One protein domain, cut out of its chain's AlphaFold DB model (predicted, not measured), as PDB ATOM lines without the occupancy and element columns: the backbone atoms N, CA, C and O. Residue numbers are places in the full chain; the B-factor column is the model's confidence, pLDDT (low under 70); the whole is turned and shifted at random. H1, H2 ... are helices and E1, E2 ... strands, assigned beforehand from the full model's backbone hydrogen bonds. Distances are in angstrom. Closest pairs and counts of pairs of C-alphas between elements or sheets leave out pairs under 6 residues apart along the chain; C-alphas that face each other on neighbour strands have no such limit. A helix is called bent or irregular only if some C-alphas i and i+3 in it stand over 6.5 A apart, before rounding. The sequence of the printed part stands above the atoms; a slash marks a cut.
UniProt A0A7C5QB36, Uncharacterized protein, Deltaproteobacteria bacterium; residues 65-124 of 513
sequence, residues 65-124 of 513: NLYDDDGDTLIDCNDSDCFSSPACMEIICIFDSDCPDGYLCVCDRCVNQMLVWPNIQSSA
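What this domain is: This is residues 65 to 124 of the 513 residues of an uncharacterized protein of Deltaproteobacteria bacterium (UniProt A0A7C5QB36). A chain of little regular structure winds in loops, with a small two-stranded hairpin, E1 and E2, and a looped stretch, residues 65 to 80, that leads into the short helix H1; the long link 85 to 102 joins H1 to the hairpin. The printed part has 60 residues, 12 of them in named elements, in the order H1, E1, E2; the class is mixed, the sheet antiparallel. It is loose, radius of gyration of the C-alphas 13.4 A, spanning 39 by 26 by 17 A.

Where its parts are: E1, residues 103 to 106, measures 9.2 A and begins at C-alpha 103 (237.821, 205.306, 103.658). E2, residues 109 to 112, measures 9.9 A and ends at C-alpha 112 (233.584, 204.365, 104.787). H1, residues 81 to 84, is irregular, 7.2 A from C-alpha 81 to C-alpha 84.

How they stand to each other: E1 and E2 form an antiparallel hairpin at 135 degrees; N 104 and O 111 are within hydrogen-bond range, 2.8 A. H1 and E2 are apart. H1 is too short for any O i to N i+4 pair; of its one O i to N i+3 pair, 0 are within range.

The domain as a whole: The C-alphas farthest apart, Asp 72 and Ala 124, are 39.9 A apart. The printed part has no cut. The link H1 to E1 is long, 18 residues. Residues 84 and 86 to 91 have pLDDT under 70.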
ATOM      1  N   ASN A  65     223.450 203.187  97.918       75.62
ATOM      2  CA  ASN A  65     222.329 203.940  98.480       75.62
ATOM      3  C   ASN A  65     221.472 203.136  99.483       75.62
ATOM      4  O   ASN A  65     220.599 203.730 100.128       75.62
ATOM      5  N   LEU A  66     221.775 201.847  99.696       71.50
ATOM      6  CA  LEU A  66     221.061 200.908 100.575       71.50
ATOM      7  C   LEU A  66     219.631 200.574 100.121       71.50
ATOM      8  O   LEU A  66     218.820 200.116 100.938       71.50
ATOM      9  N   TYR A  67     219.318 200.788  98.846       77.44
ATOM     10  CA  TYR A  67     218.073 200.387  98.208       77.44
ATOM     11  C   TYR A  67     218.325 199.307  97.153       77.44
ATOM     12  O   TYR A  67     219.445 199.045  96.740       77.44
ATOM     13  N   ASP A  68     217.242 198.611  96.842       79.81
ATOM     14  CA  ASP A  68     217.130 197.644  95.756       79.81
ATOM     15  C   ASP A  68     216.431 198.404  94.620       79.81
ATOM     16  O   ASP A  68     215.201 198.568  94.644       79.81
ATOM     17  N   ASP A  69     217.216 199.029  93.742       83.38
ATOM     18  CA  ASP A  69     216.719 199.961  92.726       83.38
ATOM     19  C   ASP A  69     216.200 199.248  91.476       83.38
ATOM     20  O   ASP A  69     215.419 199.832  90.708       83.38
ATOM     21  N   ASP A  70     216.567 197.981  91.290       84.56
ATOM     22  CA  ASP A  70     216.051 197.133  90.220       84.56
ATOM     23  C   ASP A  70     214.962 196.133  90.656       84.56
ATOM     24  O   ASP A  70     214.180 195.660  89.818       84.56
ATOM     25  N   GLY A  71     214.783 195.944  91.963       84.88
ATOM     26  CA  GLY A  71     213.711 195.168  92.572       84.88
ATOM     27  C   GLY A  71     213.978 193.663  92.623       84.88
ATOM     28  O   GLY A  71     213.009 192.894  92.742       84.88
ATOM     29  N   ASP A  72     215.232 193.226  92.489       79.75
ATOM     30  CA  ASP A  72     215.623 191.816  92.461       79.75
ATOM     31  C   ASP A  72     215.822 191.191  93.861       79.75
ATOM     32  O   ASP A  72     215.999 189.973  93.988       79.75
ATOM     33  N   THR A  73     215.642 191.997  94.916       82.81
ATOM     34  CA  THR A  73     215.802 191.706  96.354       82.81
ATOM     35  C   THR A  73     217.231 191.714  96.893       82.81
ATOM     36  O   THR A  73     217.425 191.470  98.096       82.81
ATOM     37  N   LEU A  74     218.217 192.004  96.053       75.31
ATOM     38  CA  LEU A  74     219.586 192.296  96.442       75.31
ATOM     39  C   LEU A  74     219.758 193.820  96.566       75.31
ATOM     40  O   LEU A  74     218.926 194.600  96.137       75.31
ATOM     41  N   ILE A  75     220.749 194.246  97.348       79.44
ATOM     42  CA  ILE A  75     220.967 195.664  97.678       79.44
ATOM     43  C   ILE A  75     222.459 195.944  97.542       79.44
ATOM     44  O   ILE A  75     223.274 195.206  98.121       79.44
ATOM     45  N   ASP A  76     222.807 197.034  96.857       79.69
ATOM     46  CA  ASP A  76     224.173 197.533  96.681       79.69
ATOM     47  C   ASP A  76     225.168 196.413  96.310       79.69
ATOM     48  O   ASP A  76     224.988 195.661  95.369       79.69
ATOM     49  N   CYS A  77     226.238 196.223  97.083       79.06
ATOM     50  CA  CYS A  77     227.285 195.246  96.794       79.06
ATOM     51  C   CYS A  77     226.895 193.781  97.023       79.06
ATOM     52  O   CYS A  77     227.712 192.897  96.756       79.06
ATOM     53  N   ASN A  78     225.697 193.516  97.554       70.00
ATOM     54  CA  ASN A  78     225.125 192.172  97.513       70.00
ATOM     55  C   ASN A  78     224.430 191.894  96.175       70.00
ATOM     56  O   ASN A  78     224.164 190.726  95.893       70.00
ATOM     57  N   ASP A  79     224.159 192.936  95.390       77.81
ATOM     58  CA  ASP A  79     223.632 192.867  94.038       77.81
ATOM     59  C   ASP A  79     224.730 192.494  93.035       77.81
ATOM     60  O   ASP A  79     225.862 192.999  93.080       77.81
ATOM     61  N   SER A  80     224.409 191.575  92.124       81.00
ATOM     62  CA  SER A  80     225.362 191.136  91.112       81.00
ATOM     63  C   SER A  80     225.679 192.194  90.058       81.00
ATOM     64  O   SER A  80     226.804 192.222  89.542       81.00
ATOM     65  N   ASP A  81     224.747 193.101  89.788       78.50
ATOM     66  CA  ASP A  81     224.926 194.195  88.839       78.50
ATOM     67  C   ASP A  81     225.906 195.243  89.373       78.50
ATOM     68  O   ASP A  81     226.645 195.889  88.616       78.50
ATOM     69  N   CYS A  82     226.055 195.293  90.696       78.50
ATOM     70  CA  CYS A  82     227.010 196.144  91.376       78.50
ATOM     71  C   CYS A  82     228.432 195.604  91.447       78.50
ATOM     72  O   CYS A  82     229.329 196.370  91.797       78.50
ATOM     73  N   PHE A  83     228.723 194.357  91.059       75.44
ATOM     74  CA  PHE A  83     230.071 193.780  91.217       75.44
ATOM     75  C   PHE A  83     231.200 194.574  90.545       75.44
ATOM     76  O   PHE A  83     232.357 194.494  90.962       75.44
ATOM     77  N   SER A  84     230.885 195.325  89.490       67.12
ATOM     78  CA  SER A  84     231.852 196.175  88.785       67.12
ATOM     79  C   SER A  84     231.791 197.650  89.191       67.12
ATOM     80  O   SER A  84     232.630 198.445  88.751       67.12
ATOM     81  N   SER A  85     230.833 198.020  90.046       74.50
ATOM     82  CA  SER A  85     230.716 199.370  90.580       74.50
ATOM     83  C   SER A  85     231.939 199.701  91.436       74.50
ATOM     84  O   SER A  85     232.347 198.888  92.267       74.50
ATOM     85  N   PRO A  86     232.525 200.904  91.312       64.31
ATOM     86  CA  PRO A  86     233.565 201.368  92.227       64.31
ATOM     87  C   PRO A  86     233.171 201.327  93.708       64.31
ATOM     88  O   PRO A  86     234.064 201.227  94.543       64.31
ATOM     89  N   ALA A  87     231.872 201.373  94.026       64.44
ATOM     90  CA  ALA A  87     231.361 201.202  95.387       64.44
ATOM     91  C   ALA A  87     231.565 199.777  95.935       64.44
ATOM     92  O   ALA A  87     231.698 199.588  97.142       64.44
ATOM     93  N   CYS A  88     231.645 198.789  95.041       67.50
ATOM     94  CA  CYS A  88     231.643 197.363  95.362       67.50
ATOM     95  C   CYS A  88     232.879 196.614  94.859       67.50
ATOM     96  O   CYS A  88     233.068 195.439  95.175       67.50
ATOM     97  N   MET A  89     233.767 197.294  94.130       61.38
ATOM     98  CA  MET A  89     235.125 196.816  93.919       61.38
ATOM     99  C   MET A  89     235.822 196.749  95.281       61.38
ATOM    100  O   MET A  89     236.192 197.774  95.852       61.38
ATOM    101  N   GLU A  90     236.010 195.533  95.795       60.44
ATOM    102  CA  GLU A  90     236.789 195.283  97.006       60.44
ATOM    103  C   GLU A  90     238.222 195.791  96.810       60.44
ATOM    104  O   GLU A  90     239.090 195.107  96.261       60.44
ATOM    105  N   ILE A  91     238.494 197.014  97.265       65.31
ATOM    106  CA  ILE A  91     239.864 197.485  97.423       65.31
ATOM    107  C   ILE A  91     240.426 196.730  98.620       65.31
ATOM    108  O   ILE A  91     240.154 197.068  99.776       65.31
ATOM    109  N   ILE A  92     241.185 195.677  98.319       79.81
ATOM    110  CA  ILE A  92     241.957 194.965  99.325       79.81
ATOM    111  C   ILE A  92     243.023 195.920  99.851       79.81
ATOM    112  O   ILE A  92     243.835 196.440  99.083       79.81
ATOM    113  N   CYS A  93     243.033 196.131 101.159       82.19
ATOM    114  CA  CYS A  93     243.972 197.016 101.836       82.19
ATOM    115  C   CYS A  93     244.738 196.254 102.918       82.19
ATOM    116  O   CYS A  93     244.279 195.237 103.427       82.19
ATOM    117  N   ILE A  94     245.913 196.750 103.284       84.75
ATOM    118  CA  ILE A  94     246.665 196.292 104.463       84.75
ATOM    119  C   ILE A  94     246.806 197.452 105.454       84.75
ATOM    120  O   ILE A  94     246.803 197.256 106.672       84.75
ATOM    121  N   PHE A  95     246.899 198.672 104.931       89.19
ATOM    122  CA  PHE A  95     246.997 199.913 105.680       89.19
ATOM    123  C   PHE A  95     245.885 200.876 105.267       89.19
ATOM    124  O   PHE A  95     245.406 200.844 104.138       89.19
ATOM    125  N   ASP A  96     245.520 201.802 106.159       90.06
ATOM    126  CA  ASP A  96     244.551 202.858 105.829       90.06
ATOM    127  C   ASP A  96     245.007 203.704 104.625       90.06
ATOM    128  O   ASP A  96     244.177 204.175 103.859       90.06
ATOM    129  N   SER A  97     246.322 203.851 104.411       91.00
ATOM    130  CA  SER A  97     246.891 204.562 103.257       91.00
ATOM    131  C   SER A  97     246.636 203.889 101.909       91.00
ATOM    132  O   SER A  97     246.892 204.504 100.876       91.00
ATOM    133  N   ASP A  98     246.191 202.631 101.915       89.56
ATOM    134  CA  ASP A  98     245.824 201.907 100.699       89.56
ATOM    135  C   ASP A  98     244.395 202.264 100.249       89.56
ATOM    136  O   ASP A  98     244.007 201.953  99.123       89.56
ATOM    137  N   CYS A  99     243.616 202.924 101.114       86.94
ATOM    138  CA  CYS A  99     242.237 203.304 100.849       86.94
ATOM    139  C   CYS A  99     242.107 204.729 100.290       86.94
ATOM    140  O   CYS A  99     242.926 205.597 100.605       86.94
ATOM    141  N   PRO A 100     241.070 205.000  99.473       89.00
ATOM    142  CA  PRO A 100     240.743 206.355  99.040       89.00
ATOM    143  C   PRO A 100     240.451 207.297 100.216       89.00
ATOM    144  O   PRO A 100     240.044 206.861 101.295       89.00
ATOM    145  N   ASP A 101     240.578 208.605  99.977       88.88
ATOM    146  CA  ASP A 101     240.184 209.624 100.952       88.88
ATOM    147  C   ASP A 101     238.737 209.397 101.414       88.88
ATOM    148  O   ASP A 101     237.820 209.253 100.606       88.88
ATOM    149  N   GLY A 102     238.527 209.381 102.729       87.62
ATOM    150  CA  GLY A 102     237.219 209.095 103.316       87.62
ATOM    151  C   GLY A 102     236.969 207.626 103.659       87.62
ATOM    152  O   GLY A 102     235.934 207.324 104.253       87.62
ATOM    153  N   TYR A 103     237.908 206.730 103.355       91.75
ATOM    154  CA  TYR A 103     237.821 205.306 103.658       91.75
ATOM    155  C   TYR A 103     238.976 204.862 104.562       91.75
ATOM    156  O   TYR A 103     240.059 205.444 104.551       91.75
ATOM    157  N   LEU A 104     238.738 203.824 105.363       92.62
ATOM    158  CA  LEU A 104     239.727 203.204 106.246       92.62
ATOM    159  C   LEU A 104     239.817 201.711 105.972       92.62
ATOM    160  O   LEU A 104     238.837 201.087 105.565       92.62
ATOM    161  N   CYS A 105     240.980 201.133 106.255       91.25
ATOM    162  CA  CYS A 105     241.178 199.708 106.103       91.25
ATOM    163  C   CYS A 105     240.605 198.958 107.308       91.25
ATOM    164  O   CYS A 105     241.115 199.049 108.430       91.25
ATOM    165  N   VAL A 106     239.537 198.199 107.083       89.81
ATOM    166  CA  VAL A 106     238.895 197.350 108.084       89.81
ATOM    167  C   VAL A 106     238.778 195.947 107.517       89.81
ATOM    168  O   VAL A 106     238.048 195.707 106.563       89.81
ATOM    169  N   CYS A 107     239.491 195.008 108.141       86.12
ATOM    170  CA  CYS A 107     239.484 193.599 107.747       86.12
ATOM    171  C   CYS A 107     239.840 193.384 106.272       86.12
ATOM    172  O   CYS A 107     239.116 192.733 105.520       86.12
ATOM    173  N   ASP A 108     240.957 193.992 105.884       86.00
ATOM    174  CA  ASP A 108     241.515 193.958 104.540       86.00
ATOM    175  C   ASP A 108     240.595 194.546 103.458       86.00
ATOM    176  O   ASP A 108     240.787 194.269 102.279       86.00
ATOM    177  N   ARG A 109     239.610 195.377 103.836       86.12
ATOM    178  CA  ARG A 109     238.727 196.102 102.908       86.12
ATOM    179  C   ARG A 109     238.640 197.579 103.256       86.12
ATOM    180  O   ARG A 109     238.617 197.951 104.430       86.12
ATOM    181  N   CYS A 110     238.542 198.418 102.235       86.81
ATOM    182  CA  CYS A 110     238.269 199.834 102.424       86.81
ATOM    183  C   CYS A 110     236.792 200.060 102.737       86.81
ATOM    184  O   CYS A 110     235.924 199.769 101.921       86.81
ATOM    185  N   VAL A 111     236.509 200.603 103.918       88.12
ATOM    186  CA  VAL A 111     235.150 200.920 104.371       88.12
ATOM    187  C   VAL A 111     235.031 202.407 104.643       88.12
ATOM    188  O   VAL A 111     236.019 203.052 105.000       88.12
ATOM    189  N   ASN A 112     233.829 202.958 104.492       91.06
ATOM    190  CA  ASN A 112     233.584 204.365 104.787       91.06
ATOM    191  C   ASN A 112     234.018 204.672 106.233       91.06
ATOM    192  O   ASN A 112     233.566 204.017 107.176       91.06
ATOM    193  N   GLN A 113     234.884 205.674 106.413       93.56
ATOM    194  CA  GLN A 113     235.415 206.049 107.727       93.56
ATOM    195  C   GLN A 113     234.312 206.438 108.724       93.56
ATOM    196  O   GLN A 113     234.522 206.364 109.930       93.56
ATOM    197  N   MET A 114     233.126 206.817 108.239       94.69
ATOM    198  CA  MET A 114     231.952 207.094 109.068       94.69
ATOM    199  C   MET A 114     231.456 205.868 109.843       94.69
ATOM    200  O   MET A 114     230.837 206.028 110.886       94.69
ATOM    201  N   LEU A 115     231.762 204.653 109.386       94.06
ATOM    202  CA  LEU A 115     231.397 203.405 110.063       94.06
ATOM    203  C   LEU A 115     232.464 202.946 111.070       94.06
ATOM    204  O   LEU A 115     232.306 201.917 111.722       94.06
ATOM    205  N   VAL A 116     233.564 203.686 111.209       96.69
ATOM    206  CA  VAL A 116     234.611 203.430 112.200       96.69
ATOM    207  C   VAL A 116     234.531 204.524 113.252       96.69
ATOM    208  O   VAL A 116     234.648 205.696 112.928       96.69
ATOM    209  N   TRP A 117     234.315 204.176 114.515       98.12
ATOM    210  CA  TRP A 117     234.260 205.170 115.594       98.12
ATOM    211  C   TRP A 117     235.589 205.203 116.353       98.12
ATOM    212  O   TRP A 117     236.125 204.133 116.601       98.12
ATOM    213  N   PRO A 118     236.137 206.340 116.808       98.06
ATOM    214  CA  PRO A 118     235.758 207.723 116.519       98.06
ATOM    215  C   PRO A 118     235.819 208.092 115.029       98.06
ATOM    216  O   PRO A 118     236.747 207.686 114.332       98.06
ATOM    217  N   ASN A 119     234.902 208.949 114.581       96.69
ATOM    218  CA  ASN A 119     234.913 209.606 113.268       96.69
ATOM    219  C   ASN A 119     234.622 211.113 113.400       96.69
ATOM    220  O   ASN A 119     234.647 211.682 114.491       96.69
ATOM    221  N   ILE A 120     234.378 211.784 112.270       94.69
ATOM    222  CA  ILE A 120     234.139 213.231 112.219       94.69
ATOM    223  C   ILE A 120     232.748 213.659 112.723       94.69
ATOM    224  O   ILE A 120     232.593 214.814 113.112       94.69
ATOM    225  N   GLN A 121     231.743 212.774 112.727       95.81
ATOM    226  CA  GLN A 121     230.422 213.062 113.312       95.81
ATOM    227  C   GLN A 121     230.374 212.740 114.803       95.81
ATOM    228  O   GLN A 121     229.642 213.401 115.533       95.81
ATOM    229  N   SER A 122     231.153 211.751 115.242       97.50
ATOM    230  CA  SER A 122     231.166 211.289 116.619       97.50
ATOM    231  C   SER A 122     232.550 210.858 117.057       97.50
ATOM    232  O   SER A 122     233.103 209.880 116.550       97.50
ATOM    233  N   SER A 123     233.103 211.572 118.033       97.25
ATOM    234  CA  SER A 123     234.438 211.289 118.562       97.25
ATOM    235  C   SER A 123     234.506 211.136 120.076       97.25
ATOM    236  O   SER A 123     235.490 210.605 120.596       97.25
ATOM    237  N   ALA A 124     233.477 211.595 120.782       98.12
ATOM    238  CA  ALA A 124     233.405 211.576 122.232       98.12
ATOM    239  C   ALA A 124     232.706 210.311 122.740       98.12
ATOM    240  O   ALA A 124     231.817 209.760 122.089       98.12
TER     241      ALA A 124